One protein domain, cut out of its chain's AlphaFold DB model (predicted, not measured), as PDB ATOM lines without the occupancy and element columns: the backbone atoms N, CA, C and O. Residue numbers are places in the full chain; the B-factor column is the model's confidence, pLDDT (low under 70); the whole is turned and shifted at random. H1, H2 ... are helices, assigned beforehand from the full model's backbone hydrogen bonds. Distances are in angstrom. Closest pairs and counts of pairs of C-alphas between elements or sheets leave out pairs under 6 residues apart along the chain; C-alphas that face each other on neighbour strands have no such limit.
ATOM      1  N   LEU A 194      85.533 142.712 154.034       87.19
ATOM      2  CA  LEU A 194      85.992 141.415 154.537       87.19
ATOM      3  C   LEU A 194      86.028 140.361 153.430       87.19
ATOM      4  O   LEU A 194      86.993 139.601 153.342       87.19
ATOM      5  N   ILE A 195      85.003 140.331 152.577       89.75
ATOM      6  CA  ILE A 195      84.934 139.406 151.440       89.75
ATOM      7  C   ILE A 195      86.095 139.674 150.479       89.75
ATOM      8  O   ILE A 195      86.820 138.745 150.126       89.75
ATOM      9  N   VAL A 196      86.328 140.939 150.119       93.19
ATOM     10  CA  VAL A 196      87.436 141.336 149.237       93.19
ATOM     11  C   VAL A 196      88.785 140.971 149.852       93.19
ATOM     12  O   VAL A 196      89.620 140.375 149.179       93.19
ATOM     13  N   TYR A 197      88.998 141.261 151.135       93.50
ATOM     14  CA  TYR A 197      90.245 140.923 151.821       93.50
ATOM     15  C   TYR A 197      90.506 139.411 151.855       93.50
ATOM     16  O   TYR A 197      91.614 138.954 151.555       93.50
ATOM     17  N   ARG A 198      89.479 138.612 152.174       91.69
ATOM     18  CA  ARG A 198      89.587 137.147 152.155       91.69
ATOM     19  C   ARG A 198      89.868 136.629 150.750       91.69
ATOM     20  O   ARG A 198      90.727 135.764 150.596       91.69
ATOM     21  N   PHE A 199      89.207 137.186 149.740       93.31
ATOM     22  CA  PHE A 199      89.459 136.850 148.344       93.31
ATOM     23  C   PHE A 199      90.908 137.155 147.939       93.31
ATOM     24  O   PHE A 199      91.592 136.273 147.432       93.31
ATOM     25  N   GLN A 200      91.423 138.346 148.257       94.81
ATOM     26  CA  GLN A 200      92.811 138.728 147.974       94.81
ATOM     27  C   GLN A 200      93.821 137.771 148.618       94.81
ATOM     28  O   GLN A 200      94.757 137.317 147.954       94.81
ATOM     29  N   LYS A 201      93.624 137.425 149.899       93.00
ATOM     30  CA  LYS A 201      94.466 136.440 150.598       93.00
ATOM     31  C   LYS A 201      94.401 135.062 149.949       93.00
ATOM     32  O   LYS A 201      95.432 134.411 149.779       93.00
ATOM     33  N   TRP A 202      93.203 134.627 149.577       93.44
ATOM     34  CA  TRP A 202      92.995 133.342 148.928       93.44
ATOM     35  C   TRP A 202      93.701 133.275 147.567       93.44
ATOM     36  O   TRP A 202      94.475 132.345 147.335       93.44
ATOM     37  N   THR A 203      93.544 134.299 146.722       94.12
ATOM     38  CA  THR A 203      94.250 134.415 145.438       94.12
ATOM     39  C   THR A 203      95.765 134.380 145.615       94.12
ATOM     40  O   THR A 203      96.453 133.639 144.917       94.12
ATOM     41  N   LEU A 204      96.295 135.130 146.584       95.06
ATOM     42  CA  LEU A 204      97.729 135.188 146.855       95.06
ATOM     43  C   LEU A 204      98.294 133.828 147.283       95.06
ATOM     44  O   LEU A 204      99.368 133.425 146.836       95.06
ATOM     45  N   ARG A 205      97.557 133.093 148.119       94.31
ATOM     46  CA  ARG A 205      97.932 131.744 148.551       94.31
ATOM     47  C   ARG A 205      97.973 130.763 147.378       94.31
ATOM     48  O   ARG A 205      98.956 130.035 147.244       94.31
ATOM     49  N   LEU A 206      96.943 130.758 146.528       92.62
ATOM     50  CA  LEU A 206      96.882 129.880 145.354       92.62
ATOM     51  C   LEU A 206      97.983 130.204 144.344       92.62
ATOM     52  O   LEU A 206      98.688 129.307 143.888       92.62
ATOM     53  N   PHE A 207      98.188 131.487 144.055       93.38
ATOM     54  CA  PHE A 207      99.209 131.920 143.110       93.38
ATOM     55  C   PHE A 207     100.628 131.590 143.598       93.38
ATOM     56  O   PHE A 207     101.427 131.019 142.861       93.38
ATOM     57  N   ASN A 208     100.936 131.836 144.877       92.50
ATOM     58  CA  ASN A 208     102.225 131.448 145.459       92.50
ATOM     59  C   ASN A 208     102.438 129.931 145.450       92.50
ATOM     60  O   ASN A 208     103.563 129.463 145.266       92.50
ATOM     61  N   ARG A 209     101.374 129.150 145.652       90.56
ATOM     62  CA  ARG A 209     101.432 127.689 145.568       90.56
ATOM     63  C   ARG A 209     101.737 127.222 144.146       90.56
ATOM     64  O   ARG A 209     102.597 126.356 143.987       90.56
ATOM     65  N   PHE A 210     101.083 127.808 143.145       92.00
ATOM     66  CA  PHE A 210     101.378 127.558 141.736       92.00
ATOM     67  C   PHE A 210     102.850 127.846 141.426       92.00
ATOM     68  O   PHE A 210     103.551 126.976 140.911       92.00
ATOM     69  N   LEU A 211     103.352 129.016 141.827       89.44
ATOM     70  CA  LEU A 211     104.745 129.390 141.585       89.44
ATOM     71  C   LEU A 211     105.719 128.421 142.248       89.44
ATOM     72  O   LEU A 211     106.637 127.947 141.588       89.44
ATOM     73  N   ARG A 212     105.494 128.035 143.510       88.06
ATOM     74  CA  ARG A 212     106.337 127.030 144.181       88.06
ATOM     75  C   ARG A 212     106.419 125.724 143.393       88.06
ATOM     76  O   ARG A 212     107.510 125.183 143.248       88.06
ATOM     77  N   LYS A 213     105.291 125.225 142.875       87.00
ATOM     78  CA  LYS A 213     105.274 124.011 142.044       87.00
ATOM     79  C   LYS A 213     106.018 124.219 140.732       87.00
ATOM     80  O   LYS A 213     106.783 123.351 140.328       87.00
ATOM     81  N   TYR A 214     105.798 125.358 140.085       85.25
ATOM     82  CA  TYR A 214     106.450 125.682 138.827       85.25
ATOM     83  C   TYR A 214     107.978 125.732 138.982       85.25
ATOM     84  O   TYR A 214     108.697 125.049 138.256       85.25
ATOM     85  N   TYR A 215     108.470 126.437 140.004       83.75
ATOM     86  CA  TYR A 215     109.897 126.492 140.320       83.75
ATOM     87  C   TYR A 215     110.465 125.128 140.731       83.75
ATOM     88  O   TYR A 215     111.575 124.795 140.330       83.75
ATOM     89  N   ALA A 216     109.720 124.312 141.483       81.88
ATOM     90  CA  ALA A 216     110.157 122.958 141.827       81.88
ATOM     91  C   ALA A 216     110.336 122.076 140.578       81.88
ATOM     92  O   ALA A 216     111.328 121.361 140.460       81.88
ATOM     93  N   LEU A 217     109.410 122.164 139.617       78.69
ATOM     94  CA  LEU A 217     109.491 121.427 138.353       78.69
ATOM     95  C   LEU A 217     110.680 121.870 137.497       78.69
ATOM     96  O   LEU A 217     111.329 121.034 136.875       78.69
ATOM     97  N   GLN A 218     110.974 123.169 137.472       72.75
ATOM     98  CA  GLN A 218     112.087 123.709 136.698       72.75
ATOM     99  C   GLN A 218     113.447 123.393 137.343       72.75
ATOM    100  O   GLN A 218     114.399 123.048 136.643       72.75
ATOM    101  N   ASN A 219     113.523 123.434 138.677       68.19
ATOM    102  CA  ASN A 219     114.750 123.169 139.430       68.19
ATOM    103  C   ASN A 219     115.122 121.686 139.498       68.19
ATOM    104  O   ASN A 219     116.308 121.382 139.589       68.19
ATOM    105  N   ASN A 220     114.165 120.759 139.386       64.25
ATOM    106  CA  ASN A 220     114.489 119.329 139.288       64.25
ATOM    107  C   ASN A 220     115.429 119.007 138.109       64.25
ATOM    108  O   ASN A 220     116.094 117.978 138.134       64.25
ATOM    109  N   ASN A 221     115.525 119.899 137.115       62.34
ATOM    110  CA  ASN A 221     116.420 119.752 135.970       62.34
ATOM    111  C   ASN A 221     117.682 120.636 136.036       62.34
ATOM    112  O   ASN A 221     118.529 120.506 135.161       62.34
ATOM    113  N   ASN A 222     117.833 121.531 137.025       54.47
ATOM    114  CA  ASN A 222     118.999 122.415 137.137       54.47
ATOM    115  C   ASN A 222     119.324 122.781 138.600       54.47
ATOM    116  O   ASN A 222     118.562 123.453 139.292       54.47
ATOM    117  N   ILE A 223     120.529 122.397 139.024       49.94
ATOM    118  CA  ILE A 223     121.043 122.334 140.407       49.94
ATOM    119  C   ILE A 223     121.378 123.710 141.045       49.94
ATOM    120  O   ILE A 223     121.938 123.776 142.132       49.94
ATOM    121  N   GLY A 224     121.021 124.841 140.428       54.25
ATOM    122  CA  GLY A 224     121.672 126.126 140.743       54.25
ATOM    123  C   GLY A 224     120.815 127.327 141.145       54.25
ATOM    124  O   GLY A 224     121.380 128.412 141.274       54.25
ATOM    125  N   TYR A 225     119.490 127.225 141.303       55.03
ATOM    126  CA  TYR A 225     118.657 128.440 141.338       55.03
ATOM    127  C   TYR A 225     118.184 128.911 142.722       55.03
ATOM    128  O   TYR A 225     117.765 128.146 143.590       55.03
ATOM    129  N   LYS A 226     118.254 130.243 142.871       62.12
ATOM    130  CA  LYS A 226     117.910 131.095 144.023       62.12
ATOM    131  C   LYS A 226     116.531 130.715 144.595       62.12
ATOM    132  O   LYS A 226     115.564 130.572 143.849       62.12
ATOM    133  N   LYS A 227     116.428 130.578 145.926       72.44
ATOM    134  CA  LYS A 227     115.160 130.284 146.625       72.44
ATOM    135  C   LYS A 227     114.075 131.287 146.203       72.44
ATOM    136  O   LYS A 227     114.264 132.495 146.342       72.44
ATOM    137  N   PHE A 228     112.939 130.783 145.716       77.69
ATOM    138  CA  PHE A 228     111.799 131.608 145.312       77.69
ATOM    139  C   PHE A 228     111.235 132.387 146.511       77.69
ATOM    140  O   PHE A 228     110.861 131.794 147.526       77.69
ATOM    141  N   ARG A 229     111.151 133.719 146.391       85.00
ATOM    142  CA  ARG A 229     110.511 134.581 147.394       85.00
ATOM    143  C   ARG A 229     109.012 134.710 147.071       85.00
ATOM    144  O   ARG A 229     108.679 135.189 145.990       85.00
ATOM    145  N   PRO A 230     108.098 134.316 147.977       86.50
ATOM    146  CA  PRO A 230     106.662 134.412 147.731       86.50
ATOM    147  C   PRO A 230     106.187 135.869 147.689       86.50
ATOM    148  O   PRO A 230     106.706 136.737 148.397       86.50
ATOM    149  N   PHE A 231     105.137 136.127 146.911       90.88
ATOM    150  CA  PHE A 231     104.462 137.420 146.907       90.88
ATOM    151  C   PHE A 231     103.771 137.648 148.250       90.88
ATOM    152  O   PHE A 231     103.001 136.803 148.701       90.88
ATOM    153  N   LYS A 232     104.033 138.799 148.881       91.75
ATOM    154  CA  LYS A 232     103.405 139.194 150.157       91.75
ATOM    155  C   LYS A 232     102.082 139.941 149.977       91.75
ATOM    156  O   LYS A 232     101.243 139.906 150.869       91.75
ATOM    157  N   PHE A 233     101.882 140.588 148.828       94.31
ATOM    158  CA  PHE A 233     100.728 141.453 148.591       94.31
ATOM    159  C   PHE A 233     100.059 141.192 147.243       94.31
ATOM    160  O   PHE A 233     100.732 140.932 146.247       94.31
ATOM    161  N   TYR A 234      98.729 141.316 147.214       92.94
ATOM    162  CA  TYR A 234      97.907 141.085 146.024       92.94
ATOM    163  C   TYR A 234      98.178 142.091 144.902       92.94
ATOM    164  O   TYR A 234      98.248 141.702 143.741       92.94
ATOM    165  N   TYR A 235      98.402 143.365 145.241       92.75
ATOM    166  CA  TYR A 235      98.682 144.398 144.240       92.75
ATOM    167  C   TYR A 235      99.935 144.077 143.417       92.75
ATOM    168  O   TYR A 235      99.989 144.425 142.250       92.75
ATOM    169  N   LYS A 236     100.915 143.345 143.972       91.31
ATOM    170  CA  LYS A 236     102.088 142.908 143.204       91.31
ATOM    171  C   LYS A 236     101.704 141.959 142.074       91.31
ATOM    172  O   LYS A 236     102.285 142.046 141.007       91.31
ATOM    173  N   ILE A 237     100.721 141.088 142.297       90.25
ATOM    174  CA  ILE A 237     100.201 140.187 141.261       90.25
ATOM    175  C   ILE A 237      99.465 140.998 140.189       90.25
ATOM    176  O   ILE A 237      99.627 140.726 139.006       90.25
ATOM    177  N   MET A 238      98.705 142.017 140.593       89.56
ATOM    178  CA  MET A 238      98.019 142.900 139.643       89.56
ATOM    179  C   MET A 238      98.987 143.747 138.823       89.56
ATOM    180  O   MET A 238      98.854 143.806 137.608       89.56
ATOM    181  N   ASN A 239     100.042 144.274 139.444       90.25
ATOM    182  CA  ASN A 239     101.091 144.995 138.731       90.25
ATOM    183  C   ASN A 239     101.784 144.120 137.671       90.25
ATOM    184  O   ASN A 239     102.241 144.656 136.669       90.25
ATOM    185  N   LEU A 240     101.844 142.792 137.856       86.75
ATOM    186  CA  LEU A 240     102.368 141.875 136.832       86.75
ATOM    187  C   LEU A 240     101.441 141.728 135.628       86.75
ATOM    188  O   LEU A 240     101.913 141.467 134.528       86.75
ATOM    189  N   ILE A 241     100.136 141.873 135.833       87.62
ATOM    190  CA  ILE A 241      99.154 141.861 134.746       87.62
ATOM    191  C   ILE A 241      99.212 143.184 133.980       87.62
ATOM    192  O   ILE A 241      99.123 143.200 132.755       87.62
ATOM    193  N   ASP A 242      99.391 144.291 134.700       85.38
ATOM    194  CA  ASP A 242      99.449 145.626 134.104       85.38
ATOM    195  C   ASP A 242     100.803 145.910 133.428       85.38
ATOM    196  O   ASP A 242     100.904 146.777 132.552       85.38
ATOM    197  N   SER A 243     101.860 145.176 133.800       85.19
ATOM    198  CA  SER A 243     103.180 145.316 133.191       85.19
ATOM    199  C   SER A 243     103.184 144.804 131.749       85.19
ATOM    200  O   SER A 243     103.123 143.605 131.500       85.19
ATOM    201  N   LYS A 244     103.336 145.719 130.784       75.81
ATOM    202  CA  LYS A 244     103.419 145.399 129.343       75.81
ATOM    203  C   LYS A 244     104.638 144.556 128.959       75.81
ATOM    204  O   LYS A 244     104.684 144.015 127.859       75.81
ATOM    205  N   GLU A 245     105.636 144.492 129.832       76.81
ATOM    206  CA  GLU A 245     106.868 143.726 129.623       76.81
ATOM    207  C   GLU A 245     106.637 142.221 129.756       76.81
ATOM    208  O   GLU A 245     107.364 141.412 129.180       76.81
ATOM    209  N   ILE A 246     105.602 141.845 130.500       77.38
ATOM    210  CA  ILE A 246     105.296 140.467 130.813       77.38
ATOM    211  C   ILE A 246     104.036 140.094 130.036       77.38
ATOM    212  O   ILE A 246     102.993 140.720 130.183       77.38
ATOM    213  N   ASN A 247     104.102 139.038 129.222       80.62
ATOM    214  CA  ASN A 247     102.938 138.487 128.511       80.62
ATOM    215  C   ASN A 247     101.975 137.750 129.473       80.62
ATOM    216  O   ASN A 247     101.542 136.636 129.181       80.62
ATOM    217  N   PHE A 248     101.698 138.320 130.650       84.56
ATOM    218  CA  PHE A 248     100.777 137.776 131.640       84.56
ATOM    219  C   PHE A 248      99.414 138.437 131.494       84.56
ATOM    220  O   PHE A 248      99.233 139.596 131.857       84.56
ATOM    221  N   THR A 249      98.428 137.706 130.984       90.19
ATOM    222  CA  THR A 249      97.079 138.259 130.843       90.19
ATOM    223  C   THR A 249      96.262 137.989 132.103       90.19
ATOM    224  O   THR A 249      96.416 136.959 132.758       90.19
ATOM    225  N   TYR A 250      95.287 138.850 132.408       90.38
ATOM    226  CA  TYR A 250      94.299 138.594 133.465       90.38
ATOM    227  C   TYR A 250      93.594 137.232 133.311       90.38
ATOM    228  O   TYR A 250      93.338 136.537 134.293       90.38
ATOM    229  N   GLN A 251      93.337 136.810 132.068       92.12
ATOM    230  CA  GLN A 251      92.780 135.490 131.758       92.12
ATOM    231  C   GLN A 251      93.693 134.346 132.214       92.12
ATOM    232  O   GLN A 251      93.208 133.323 132.693       92.12
ATOM    233  N   ASP A 252      95.009 134.530 132.135       88.44
ATOM    234  CA  ASP A 252      95.976 133.526 132.574       88.44
ATOM    235  C   ASP A 252      95.956 133.394 134.095       88.44
ATOM    236  O   ASP A 252      95.958 132.278 134.612       88.44
ATOM    237  N   LEU A 253      95.828 134.515 134.816       91.50
ATOM    238  CA  LEU A 253      95.625 134.489 136.264       91.50
ATOM    239  C   LEU A 253      94.345 133.729 136.635       91.50
ATOM    240  O   LEU A 253      94.394 132.869 137.512       91.50
ATOM    241  N   ILE A 254      93.217 134.005 135.971       92.94
ATOM    242  CA  ILE A 254      91.957 133.284 136.224       92.94
ATOM    243  C   ILE A 254      92.143 131.783 135.992       92.94
ATOM    244  O   ILE A 254      91.762 130.982 136.845       92.94
ATOM    245  N   ASN A 255      92.754 131.397 134.871       93.75
ATOM    246  CA  ASN A 255      92.963 129.994 134.524       93.75
ATOM    247  C   ASN A 255      93.844 129.274 135.555       93.75
ATOM    248  O   ASN A 255      93.523 128.159 135.967       93.75
ATOM    249  N   ILE A 256      94.926 129.917 136.009       91.25
ATOM    250  CA  ILE A 256      95.797 129.385 137.065       91.25
ATOM    251  C   ILE A 256      95.006 129.190 138.361       91.25
ATOM    252  O   ILE A 256      95.110 128.143 139.003       91.25
ATOM    253  N   LEU A 257      94.200 130.182 138.747       93.44
ATOM    254  CA  LEU A 257      93.405 130.111 139.968       93.44
ATOM    255  C   LEU A 257      92.344 129.017 139.897       93.44
ATOM    256  O   LEU A 257      92.192 128.280 140.868       93.44
ATOM    257  N   ASP A 258      91.652 128.858 138.770       93.50
ATOM    258  CA  ASP A 258      90.661 127.794 138.587       93.50
ATOM    259  C   ASP A 258      91.301 126.399 138.698       93.50
ATOM    260  O   ASP A 258      90.806 125.527 139.416       93.50
ATOM    261  N   GLN A 259      92.464 126.198 138.071       92.25
ATOM    262  CA  GLN A 259      93.202 124.935 138.156       92.25
ATOM    263  C   GLN A 259      93.674 124.625 139.583       92.25
ATOM    264  O   GLN A 259      93.453 123.518 140.080       92.25
ATOM    265  N   GLU A 260      94.291 125.586 140.274       91.62
ATOM    266  CA  GLU A 260      94.737 125.379 141.656       91.62
ATOM    267  C   GLU A 260      93.563 125.193 142.627       91.62
ATOM    268  O   GLU A 260      93.669 124.401 143.567       91.62
ATOM    269  N   THR A 261      92.427 125.846 142.370       93.69
ATOM    270  CA  THR A 261      91.190 125.644 143.139       93.69
ATOM    271  C   THR A 261      90.681 124.214 142.986       93.69
ATOM    272  O   THR A 261      90.385 123.556 143.982       93.69
ATOM    273  N   LYS A 262      90.634 123.685 141.756       93.56
ATOM    274  CA  LYS A 262      90.243 122.289 141.495       93.56
ATOM    275  C   LYS A 262      91.163 121.300 142.211       93.56
ATOM    276  O   LYS A 262      90.677 120.394 142.886       93.56
ATOM    277  N   LEU A 263      92.478 121.516 142.146       87.88
ATOM    278  CA  LEU A 263      93.457 120.679 142.849       87.88
ATOM    279  C   LEU A 263      93.300 120.741 144.370       87.88
ATOM    280  O   LEU A 263      93.468 119.737 145.060       87.88
ATOM    281  N   GLU A 264      93.011 121.916 144.919       87.81
ATOM    282  CA  GLU A 264      92.741 122.057 146.345       87.81
ATOM    283  C   GLU A 264      91.482 121.299 146.771       87.81
ATOM    284  O   GLU A 264      91.521 120.563 147.759       87.81
ATOM    285  N   LEU A 265      90.399 121.406 146.001       89.12
ATOM    286  CA  LEU A 265      89.171 120.660 146.266       89.12
ATOM    287  C   LEU A 265      89.409 119.146 146.247       89.12
ATOM    288  O   LEU A 265      88.891 118.436 147.108       89.12
ATOM    289  N   GLU A 266      90.215 118.638 145.315       90.81
ATOM    290  CA  GLU A 266      90.578 117.217 145.285       90.81
ATOM    291  C   GLU A 266      91.380 116.780 146.513       90.81
ATOM    292  O   GLU A 266      91.123 115.711 147.066       90.81
ATOM    293  N   ILE A 267      92.319 117.605 146.983       87.38
ATOM    294  CA  ILE A 267      93.095 117.310 148.196       87.38
ATOM    295  C   ILE A 267      92.188 117.273 149.422       87.38
ATOM    296  O   ILE A 267      92.309 116.366 150.244       87.38
ATOM    297  N   ILE A 268      91.261 118.224 149.537       84.69
ATOM    298  CA  ILE A 268      90.294 118.255 150.637       84.69
ATOM    299  C   ILE A 268      89.419 117.000 150.604       84.69
ATOM    300  O   ILE A 268      89.253 116.350 151.636       84.69
ATOM    301  N   LYS A 269      88.918 116.609 149.425       90.56
ATOM    302  CA  LYS A 269      88.136 115.375 149.251       90.56
ATOM    303  C   LYS A 269      88.927 114.138 149.675       90.56
ATOM    304  O   LYS A 269      88.423 113.346 150.462       90.56
ATOM    305  N   LYS A 270      90.178 114.001 149.228       86.69
ATOM    306  CA  LYS A 270      91.054 112.883 149.619       86.69
ATOM    307  C   LYS A 270      91.317 112.857 151.124       86.69
ATOM    308  O   LYS A 270      91.216 111.804 151.742       86.69
ATOM    309  N   LYS A 271      91.594 114.014 151.733       88.38
ATOM    310  CA  LYS A 271      91.803 114.132 153.184       88.38
ATOM    311  C   LYS A 271      90.548 113.751 153.973       88.38
ATOM    312  O   LYS A 271      90.662 113.176 155.050       88.38
ATOM    313  N   ARG A 272      89.361 114.064 153.449       85.31
ATOM    314  CA  ARG A 272      88.083 113.662 154.046       85.31
ATOM    315  C   ARG A 272      87.889 112.148 153.983       85.31
ATOM    316  O   ARG A 272      87.660 111.550 155.024       85.31
ATOM    317  N   ILE A 273      88.079 111.545 152.809       86.31
ATOM    318  CA  ILE A 273      87.981 110.088 152.625       86.31
ATOM    319  C   ILE A 273      88.961 109.359 153.551       86.31
ATOM    320  O   ILE A 273      88.556 108.461 154.271       86.31
ATOM    321  N   SER A 274      90.215 109.814 153.633       84.94
ATOM    322  CA  SER A 274      91.221 109.215 154.522       84.94
ATOM    323  C   SER A 274      90.834 109.282 156.007       84.94
ATOM    324  O   SER A 274      91.086 108.337 156.749       84.94
ATOM    325  N   ARG A 275      90.182 110.364 156.457       80.94
ATOM    326  CA  ARG A 275      89.648 110.452 157.828       80.94
ATOM    327  C   ARG A 275      88.465 109.513 158.041       80.94
ATOM    328  O   ARG A 275      88.357 108.910 159.100       80.94
ATOM    329  N   GLU A 276      87.584 109.395 157.053       80.81
ATOM    330  CA  GLU A 276      86.439 108.482 157.105       80.81
ATOM    331  C   GLU A 276      86.893 107.013 157.113       80.81
ATOM    332  O   GLU A 276      86.346 106.216 157.866       80.81
ATOM    333  N   GLU A 277      87.929 106.660 156.351       80.38
ATOM    334  CA  GLU A 277      88.562 105.334 156.374       80.38
ATOM    335  C   GLU A 277      89.282 105.070 157.700       80.38
ATOM    336  O   GLU A 277      89.097 104.009 158.287       80.38
ATOM    337  N   SER A 278      90.028 106.047 158.229       76.38
ATOM    338  CA  SER A 278      90.672 105.928 159.544       76.38
ATOM    339  C   SER A 278      89.657 105.742 160.673       76.38
ATOM    340  O   SER A 278      89.910 104.951 161.573       76.38
ATOM    341  N   ASN A 279      88.516 106.434 160.628       73.88
ATOM    342  CA  ASN A 279      87.452 106.289 161.627       73.88
ATOM    343  C   ASN A 279      86.643 104.994 161.457       73.88
ATOM    344  O   ASN A 279      86.050 104.519 162.414       73.88
ATOM    345  N   ARG A 280      86.581 104.421 160.248       67.06
ATOM    346  CA  ARG A 280      85.973 103.096 160.026       67.06
ATOM    347  C   ARG A 280      86.905 101.964 160.448       67.06
ATOM    348  O   ARG A 280      86.434 100.926 160.893       67.06
TER     349      ARG A 280
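This is residues 194 to 280 of the 391 residues of an uncharacterized protein of Hyphopichia burtonii NRRL Y-1933 (UniProt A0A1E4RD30). Two long helices, H1 and H3, cross at about a right angle, and the short helix H2 packs on H1 near the crossing. The second half of H3, residues 265 to 280, sticks out as an arm, and the long link after H1 folds back to H2. The 87 printed residues hold three named helices, H1, H2, H3 in chain order, and no named strand: all helix. The whole is loose, radius of gyration of the C-alphas 16.2 A, and flat, spanning 55 by 41 by 21 A.

H1, residues 194 to 219, begins at C-alpha (85.992, 141.415, 154.537) and is 37.3 A long. H2 is residues 234 to 242. H3, residues 250 to 280, is 45.1 A long and ends at C-alpha (85.973, 103.096, 160.026).

H1 touches H3 with residues 203 to 210 alone, about perpendicular at 89 degrees; the closest C-alphas, of Leu 206 and Glu 260, are 6.2 A apart. H1 touches H2 with residues 200 to 204 alone; the closest C-alphas, of Gln 200 and Tyr 234, are 5.9 A apart. In H1, H2 and H3 every O i to N i+4 pair is within hydrogen-bond range.

The printed part has no cut. The link H1 to H2 is long, 14 residues. Residues 219 to 226 and 280 have pLDDT under 70.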